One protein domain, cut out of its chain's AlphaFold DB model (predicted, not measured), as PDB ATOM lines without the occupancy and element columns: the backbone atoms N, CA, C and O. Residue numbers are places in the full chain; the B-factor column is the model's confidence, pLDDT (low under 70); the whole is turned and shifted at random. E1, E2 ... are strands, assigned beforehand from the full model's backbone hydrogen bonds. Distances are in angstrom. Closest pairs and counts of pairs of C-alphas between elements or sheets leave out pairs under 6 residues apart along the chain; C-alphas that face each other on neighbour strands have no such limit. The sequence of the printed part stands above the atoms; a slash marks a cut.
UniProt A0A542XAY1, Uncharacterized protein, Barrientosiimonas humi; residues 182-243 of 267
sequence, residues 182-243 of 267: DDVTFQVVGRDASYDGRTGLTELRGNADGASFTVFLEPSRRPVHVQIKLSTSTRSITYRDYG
ATOM      1  N   ASP A 182      25.942  36.699  83.945       47.28
ATOM      2  CA  ASP A 182      26.438  36.831  82.576       47.28
ATOM      3  C   ASP A 182      27.891  36.345  82.455       47.28
ATOM      4  O   ASP A 182      28.706  36.482  83.371       47.28
ATOM      5  N   ASP A 183      28.245  35.803  81.286       53.25
ATOM      6  CA  ASP A 183      29.587  35.312  80.950       53.25
ATOM      7  C   ASP A 183      30.632  36.452  80.894       53.25
ATOM      8  O   ASP A 183      31.106  36.862  79.831       53.25
ATOM      9  N   VAL A 184      31.040  36.975  82.054       54.81
ATOM     10  CA  VAL A 184      32.085  37.999  82.154       54.81
ATOM     11  C   VAL A 184      33.459  37.343  82.002       54.81
ATOM     12  O   VAL A 184      33.897  36.539  82.827       54.81
ATOM     13  N   THR A 185      34.194  37.725  80.958       61.41
ATOM     14  CA  THR A 185      35.612  37.362  80.834       61.41
ATOM     15  C   THR A 185      36.476  38.416  81.516       61.41
ATOM     16  O   THR A 185      36.400  39.600  81.181       61.41
ATOM     17  N   PHE A 186      37.323  37.981  82.448       64.50
ATOM     18  CA  PHE A 186      38.224  38.854  83.189       64.50
ATOM     19  C   PHE A 186      39.655  38.795  82.645       64.50
ATOM     20  O   PHE A 186      40.190  37.741  82.297       64.50
ATOM     21  N   GLN A 187      40.299  39.954  82.616       61.69
ATOM     22  CA  GLN A 187      41.711  40.124  82.312       61.69
ATOM     23  C   GLN A 187      42.440  40.569  83.573       61.69
ATOM     24  O   GLN A 187      41.969  41.447  84.298       61.69
ATOM     25  N   VAL A 188      43.605  39.977  83.828       70.69
ATOM     26  CA  VAL A 188      44.495  40.442  84.895       70.69
ATOM     27  C   VAL A 188      45.170  41.721  84.416       70.69
ATOM     28  O   VAL A 188      45.928  41.693  83.448       70.69
ATOM     29  N   VAL A 189      44.900  42.833  85.095       70.12
ATOM     30  CA  VAL A 189      45.440  44.153  84.732       70.12
ATOM     31  C   VAL A 189      46.668  44.497  85.561       70.12
ATOM     32  O   VAL A 189      47.609  45.101  85.052       70.12
ATOM     33  N   GLY A 190      46.689  44.071  86.824       66.62
ATOM     34  CA  GLY A 190      47.786  44.348  87.741       66.62
ATOM     35  C   GLY A 190      47.982  43.228  88.750       66.62
ATOM     36  O   GLY A 190      47.023  42.636  89.245       66.62
ATOM     37  N   ARG A 191      49.247  42.953  89.059       72.56
ATOM     38  CA  ARG A 191      49.677  42.203  90.244       72.56
ATOM     39  C   ARG A 191      50.390  43.212  91.145       72.56
ATOM     40  O   ARG A 191      51.019  44.126  90.621       72.56
ATOM     41  N   ASP A 192      50.219  43.093  92.456       74.31
ATOM     42  CA  ASP A 192      50.626  44.101  93.451       74.31
ATOM     43  C   ASP A 192      49.806  45.397  93.423       74.31
ATOM     44  O   ASP A 192      50.262  46.467  93.830       74.31
ATOM     45  N   ALA A 193      48.550  45.291  92.993       77.25
ATOM     46  CA  ALA A 193      47.590  46.365  93.149       77.25
ATOM     47  C   ALA A 193      47.352  46.670  94.636       77.25
ATOM     48  O   ALA A 193      47.601  45.846  95.528       77.25
ATOM     49  N   SER A 194      46.838  47.868  94.897       85.88
ATOM     50  CA  SER A 194      46.416  48.262  96.234       85.88
ATOM     51  C   SER A 194      44.998  48.802  96.222       85.88
ATOM     52  O   SER A 194      44.587  49.484  95.284       85.88
ATOM     53  N   TYR A 195      44.250  48.469  97.266       85.75
ATOM     54  CA  TYR A 195      42.901  48.963  97.491       85.75
ATOM     55  C   TYR A 195      42.696  49.151  98.991       85.75
ATOM     56  O   TYR A 195      42.961  48.235  99.769       85.75
ATOM     57  N   ASP A 196      42.249  50.342  99.393       84.88
ATOM     58  CA  ASP A 196      41.967  50.690 100.792       84.88
ATOM     59  C   ASP A 196      43.103  50.321 101.771       84.88
ATOM     60  O   ASP A 196      42.907  49.678 102.799       84.88
ATOM     61  N   GLY A 197      44.343  50.655 101.399       84.06
ATOM     62  CA  GLY A 197      45.532  50.374 102.210       84.06
ATOM     63  C   GLY A 197      45.995  48.911 102.220       84.06
ATOM     64  O   GLY A 197      47.083  48.640 102.727       84.06
ATOM     65  N   ARG A 198      45.244  47.970 101.627       80.38
ATOM     66  CA  ARG A 198      45.721  46.600 101.376       80.38
ATOM     67  C   ARG A 198      46.570  46.572 100.110       80.38
ATOM     68  O   ARG A 198      46.169  47.139  99.098       80.38
ATOM     69  N   THR A 199      47.721  45.911 100.159       88.38
ATOM     70  CA  THR A 199      48.679  45.780  99.048       88.38
ATOM     71  C   THR A 199      48.850  44.316  98.637       88.38
ATOM     72  O   THR A 199      48.344  43.416  99.309       88.38
ATOM     73  N   GLY A 200      49.542  44.060  97.522       79.50
ATOM     74  CA  GLY A 200      49.751  42.693  97.028       79.50
ATOM     75  C   GLY A 200      48.498  42.083  96.393       79.50
ATOM     76  O   GLY A 200      48.363  40.862  96.331       79.50
ATOM     77  N   LEU A 201      47.549  42.922  95.964       81.44
ATOM     78  CA  LEU A 201      46.292  42.469  95.377       81.44
ATOM     79  C   LEU A 201      46.464  42.159  93.887       81.44
ATOM     80  O   LEU A 201      47.309  42.731  93.195       81.44
ATOM     81  N   THR A 202      45.624  41.267  93.376       77.56
ATOM     82  CA  THR A 202      45.449  41.069  91.934       77.56
ATOM     83  C   THR A 202      44.244  41.872  91.471       77.56
ATOM     84  O   THR A 202      43.139  41.654  91.966       77.56
ATOM     85  N   GLU A 203      44.449  42.788  90.528       79.88
ATOM     86  CA  GLU A 203      43.370  43.530  89.878       79.88
ATOM     87  C   GLU A 203      42.921  42.795  88.615       79.88
ATOM     88  O   GLU A 203      43.714  42.527  87.704       79.88
ATOM     89  N   LEU A 204      41.627  42.502  88.558       77.38
ATOM     90  CA  LEU A 204      40.942  41.934  87.411       77.38
ATOM     91  C   LEU A 204      39.986  42.970  86.829       77.38
ATOM     92  O   LEU A 204      39.259  43.627  87.576       77.38
ATOM     93  N   ARG A 205      39.928  43.069  85.501       79.25
ATOM     94  CA  ARG A 205      38.904  43.853  84.804       79.25
ATOM     95  C   ARG A 205      38.153  43.002  83.806       79.25
ATOM     96  O   ARG A 205      38.759  42.213  83.089       79.25
ATOM     97  N   GLY A 206      36.844  43.176  83.760       73.12
ATOM     98  CA  GLY A 206      35.966  42.478  82.830       73.12
ATOM     99  C   GLY A 206      34.962  43.440  82.219       73.12
ATOM    100  O   GLY A 206      34.708  44.512  82.765       73.12
ATOM    101  N   ASN A 207      34.392  43.056  81.086       72.50
ATOM    102  CA  ASN A 207      33.246  43.740  80.498       72.50
ATOM    103  C   ASN A 207      32.214  42.683  80.101       72.50
ATOM    104  O   ASN A 207      32.590  41.631  79.583       72.50
ATOM    105  N   ALA A 208      30.942  42.984  80.328       66.75
ATOM    106  CA  ALA A 208      29.795  42.271  79.767       66.75
ATOM    107  C   ALA A 208      28.747  43.305  79.346       66.75
ATOM    108  O   ALA A 208      28.907  44.485  79.651       66.75
ATOM    109  N   ASP A 209      27.734  42.907  78.584       68.00
ATOM    110  CA  ASP A 209      26.816  43.818  77.888       68.00
ATOM    111  C   ASP A 209      26.334  45.007  78.748       68.00
ATOM    112  O   ASP A 209      25.503  44.887  79.642       68.00
ATOM    113  N   GLY A 210      26.875  46.202  78.469       67.44
ATOM    114  CA  GLY A 210      26.516  47.446  79.165       67.44
ATOM    115  C   GLY A 210      27.121  47.643  80.565       67.44
ATOM    116  O   GLY A 210      26.821  48.656  81.206       67.44
ATOM    117  N   ALA A 211      27.988  46.736  81.018       69.88
ATOM    118  CA  ALA A 211      28.622  46.736  82.331       69.88
ATOM    119  C   ALA A 211      30.149  46.545  82.247       69.88
ATOM    120  O   ALA A 211      30.674  45.733  81.485       69.88
ATOM    121  N   SER A 212      30.878  47.270  83.091       78.06
ATOM    122  CA  SER A 212      32.314  47.059  83.309       78.06
ATOM    123  C   SER A 212      32.574  46.687  84.761       78.06
ATOM    124  O   SER A 212      31.967  47.244  85.675       78.06
ATOM    125  N   PHE A 213      33.476  45.737  84.964       76.19
ATOM    126  CA  PHE A 213      33.759  45.121  86.251       76.19
ATOM    127  C   PHE A 213      35.209  45.373  86.634       76.19
ATOM    128  O   PHE A 213      36.109  45.219  85.808       76.19
ATOM    129  N   THR A 214      35.440  45.717  87.896       82.88
ATOM    130  CA  THR A 214      36.775  45.740  88.505       82.88
ATOM    131  C   THR A 214      36.739  44.918  89.783       82.88
ATOM    132  O   THR A 214      35.890  45.154  90.641       82.88
ATOM    133  N   VAL A 215      37.646  43.953  89.915       79.38
ATOM    134  CA  VAL A 215      37.735  43.072  91.084       79.38
ATOM    135  C   VAL A 215      39.154  43.102  91.626       79.38
ATOM    136  O   VAL A 215      40.109  42.888  90.883       79.38
ATOM    137  N   PHE A 216      39.291  43.326  92.929       78.31
ATOM    138  CA  PHE A 216      40.556  43.184  93.639       78.31
ATOM    139  C   PHE A 216      40.529  41.901  94.460       78.31
ATOM    140  O   PHE A 216      39.641  41.727  95.293       78.31
ATOM    141  N   LEU A 217      41.500  41.019  94.234       75.44
ATOM    142  CA  LEU A 217      41.644  39.753  94.949       75.44
ATOM    143  C   LEU A 217      42.893  39.754  95.834       75.44
ATOM    144  O   LEU A 217      43.958  40.200  95.407       75.44
ATOM    145  N   GLU A 218      42.786  39.186  97.032       75.00
ATOM    146  CA  GLU A 218      43.948  38.815  97.845       75.00
ATOM    147  C   GLU A 218      44.717  37.648  97.193       75.00
ATOM    148  O   GLU A 218      44.142  36.903  96.392       75.00
ATOM    149  N   PRO A 219      45.987  37.394  97.573       68.44
ATOM    150  CA  PRO A 219      46.736  36.222  97.103       68.44
ATOM    151  C   PRO A 219      46.023  34.885  97.367       68.44
ATOM    152  O   PRO A 219      46.154  33.936  96.596       68.44
ATOM    153  N   SER A 220      45.215  34.827  98.432       64.62
ATOM    154  CA  SER A 220      44.343  33.699  98.793       64.62
ATOM    155  C   SER A 220      43.122  33.532  97.877       64.62
ATOM    156  O   SER A 220      42.336  32.610  98.079       64.62
ATOM    157  N   ARG A 221      42.964  34.410  96.874       61.38
ATOM    158  CA  ARG A 221      41.844  34.489  95.919       61.38
ATOM    159  C   ARG A 221      40.512  34.914  96.545       61.38
ATOM    160  O   ARG A 221      39.462  34.729  95.936       61.38
ATOM    161  N   ARG A 222      40.543  35.522  97.733       64.62
ATOM    162  CA  ARG A 222      39.366  36.161  98.344       64.62
ATOM    163  C   ARG A 222      39.148  37.555  97.751       64.62
ATOM    164  O   ARG A 222      40.131  38.282  97.595       64.62
ATOM    165  N   PRO A 223      37.907  37.954  97.429       67.12
ATOM    166  CA  PRO A 223      37.646  39.308  96.966       67.12
ATOM    167  C   PRO A 223      37.843  40.319  98.097       67.12
ATOM    168  O   PRO A 223      37.425  40.104  99.221       67.12
ATOM    169  N   VAL A 224      38.492  41.440  97.808       71.06
ATOM    170  CA  VAL A 224      38.577  42.607  98.705       71.06
ATOM    171  C   VAL A 224      37.561  43.649  98.279       71.06
ATOM    172  O   VAL A 224      36.930  44.295  99.110       71.06
ATOM    173  N   HIS A 225      37.397  43.812  96.971       79.69
ATOM    174  CA  HIS A 225      36.516  44.810  96.403       79.69
ATOM    175  C   HIS A 225      36.009  44.363  95.040       79.69
ATOM    176  O   HIS A 225      36.767  43.800  94.248       79.69
ATOM    177  N   VAL A 226      34.739  44.644  94.773       74.50
ATOM    178  CA  VAL A 226      34.091  44.451  93.477       74.50
ATOM    179  C   VAL A 226      33.385  45.749  93.123       74.50
ATOM    180  O   VAL A 226      32.572  46.242  93.900       74.50
ATOM    181  N   GLN A 227      33.670  46.290  91.947       77.38
ATOM    182  CA  GLN A 227      32.975  47.436  91.380       77.38
ATOM    183  C   GLN A 227      32.321  47.034  90.065       77.38
ATOM    184  O   GLN A 227      32.964  46.427  89.208       77.38
ATOM    185  N   ILE A 228      31.061  47.428  89.903       74.00
ATOM    186  CA  ILE A 228      30.272  47.261  88.688       74.00
ATOM    187  C   ILE A 228      29.861  48.650  88.224       74.00
ATOM    188  O   ILE A 228      29.149  49.372  88.925       74.00
ATOM    189  N   LYS A 229      30.303  49.037  87.037       72.94
ATOM    190  CA  LYS A 229      29.921  50.293  86.405       72.94
ATOM    191  C   LYS A 229      29.005  49.996  85.228       72.94
ATOM    192  O   LYS A 229      29.447  49.457  84.214       72.94
ATOM    193  N   LEU A 230      27.746  50.375  85.397       67.44
ATOM    194  CA  LEU A 230      26.698  50.365  84.385       67.44
ATOM    195  C   LEU A 230      26.691  51.707  83.637       67.44
ATOM    196  O   LEU A 230      27.345  52.673  84.042       67.44
ATOM    197  N   SER A 231      25.916  51.799  82.559       67.75
ATOM    198  CA  SER A 231      25.753  53.045  81.794       67.75
ATOM    199  C   SER A 231      25.157  54.197  82.618       67.75
ATOM    200  O   SER A 231      25.468  55.359  82.361       67.75
ATOM    201  N   THR A 232      24.324  53.881  83.614       63.41
ATOM    202  CA  THR A 232      23.566  54.857  84.414       63.41
ATOM    203  C   THR A 232      23.954  54.894  85.889       63.41
ATOM    204  O   THR A 232      23.516  55.789  86.608       63.41
ATOM    205  N   SER A 233      24.751  53.941  86.370       57.38
ATOM    206  CA  SER A 233      25.084  53.835  87.792       57.38
ATOM    207  C   SER A 233      26.407  53.114  88.021       57.38
ATOM    208  O   SER A 233      26.961  52.461  87.140       57.38
ATOM    209  N   THR A 234      26.953  53.258  89.222       63.06
ATOM    210  CA  THR A 234      28.096  52.470  89.681       63.06
ATOM    211  C   THR A 234      27.743  51.875  91.029       63.06
ATOM    212  O   THR A 234      27.326  52.594  91.933       63.06
ATOM    213  N   ARG A 235      27.903  50.560  91.146       60.97
ATOM    214  CA  ARG A 235      27.706  49.791  92.372       60.97
ATOM    215  C   ARG A 235      29.052  49.247  92.819       60.97
ATOM    216  O   ARG A 235      29.893  48.905  91.987       60.97
ATOM    217  N   SER A 236      29.277  49.167  94.123       64.38
ATOM    218  CA  SER A 236      30.517  48.600  94.641       64.38
ATOM    219  C   SER A 236      30.322  47.917  95.981       64.38
ATOM    220  O   SER A 236      29.624  48.450  96.838       64.38
ATOM    221  N   ILE A 237      31.009  46.797  96.173       64.38
ATOM    222  CA  ILE A 237      31.034  46.031  97.418       64.38
ATOM    223  C   ILE A 237      32.476  45.934  97.894       64.38
ATOM    224  O   ILE A 237      33.377  45.632  97.114       64.38
ATOM    225  N   THR A 238      32.693  46.172  99.187       69.69
ATOM    226  CA  THR A 238      33.993  45.989  99.838       69.69
ATOM    227  C   THR A 238      33.877  44.932 100.921       69.69
ATOM    228  O   THR A 238      33.006  45.023 101.781       69.69
ATOM    229  N   TYR A 239      34.788  43.965 100.904       65.56
ATOM    230  CA  TYR A 239      34.814  42.841 101.826       65.56
ATOM    231  C   TYR A 239      35.908  43.023 102.884       65.56
ATOM    232  O   TYR A 239      37.079  43.312 102.593       65.56
ATOM    233  N   ARG A 240      35.534  42.858 104.152       63.91
ATOM    234  CA  ARG A 240      36.415  43.027 105.315       63.91
ATOM    235  C   ARG A 240      36.130  41.956 106.359       63.91
ATOM    236  O   ARG A 240      35.130  41.256 106.260       63.91
ATOM    237  N   ASP A 241      37.054  41.823 107.309       65.06
ATOM    238  CA  ASP A 241      36.883  41.013 108.521       65.06
ATOM    239  C   ASP A 241      36.493  39.549 108.250       65.06
ATOM    240  O   ASP A 241      35.694  38.939 108.958       65.06
ATOM    241  N   TYR A 242      37.085  38.959 107.204       58.75
ATOM    242  CA  TYR A 242      36.838  37.571 106.819       58.75
ATOM    243  C   TYR A 242      37.077  36.598 107.977       58.75
ATOM    244  O   TYR A 242      38.203  36.442 108.447       58.75
ATOM    245  N   GLY A 243      36.023  35.879 108.367       56.91
ATOM    246  CA  GLY A 243      36.073  34.880 109.435       56.91
ATOM    247  C   GLY A 243      36.054  35.463 110.851       56.91
ATOM    248  O   GLY A 243      36.136  34.691 111.805       56.91
TER     249      GLY A 243
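What this domain is: This is residues 182 to 243 of the 267 residues of an uncharacterized protein of Barrientosiimonas humi (UniProt A0A542XAY1). One twisted sheet of five strands runs back and forth, and the tip of its first hairpin, E1 and E2, folds over one face, bringing Tyr 195 over Phe 216 and His 225. The 62 printed residues hold no named helix; E1 to E5 form an all-strand meander, each strand the antiparallel neighbour of the one before. It is compact, radius of gyration of the C-alphas 11.8 A, spanning 31 by 21 by 19 A.

Where its parts are: E1, residues 185 to 195, 21.6 A, begins at C-alpha 185 (35.612, 37.362, 80.834) and bends by 97 degrees at residue 192. E2, residues 198 to 208, 27.2 A, bends by 71 degrees at residue 201. E3 is residues 211 to 217, 19.4 A; E4, 223 to 230, 20.0 A; E5, 234 to 238, 13.4 A, ending at C-alpha 238 (33.993, 45.989, 99.838).

How they stand to each other: Within hydrogen-bond range are N 187 and O 205 of hairpin E1 and E2, 2.8 A; N 204 and O 215 of E2 and E3, 2.8 A; N 214 and O 227 of E3 and E4, 2.9 A; N 228 and O 235 of E4 and E5, 2.8 A. Edge strands E1 and E5 are apart.

The domain as a whole: The printed part has no cut; its four links are tight. Mean pLDDT of the printed part is 70.7, with residues 230 to 243 among those under 70.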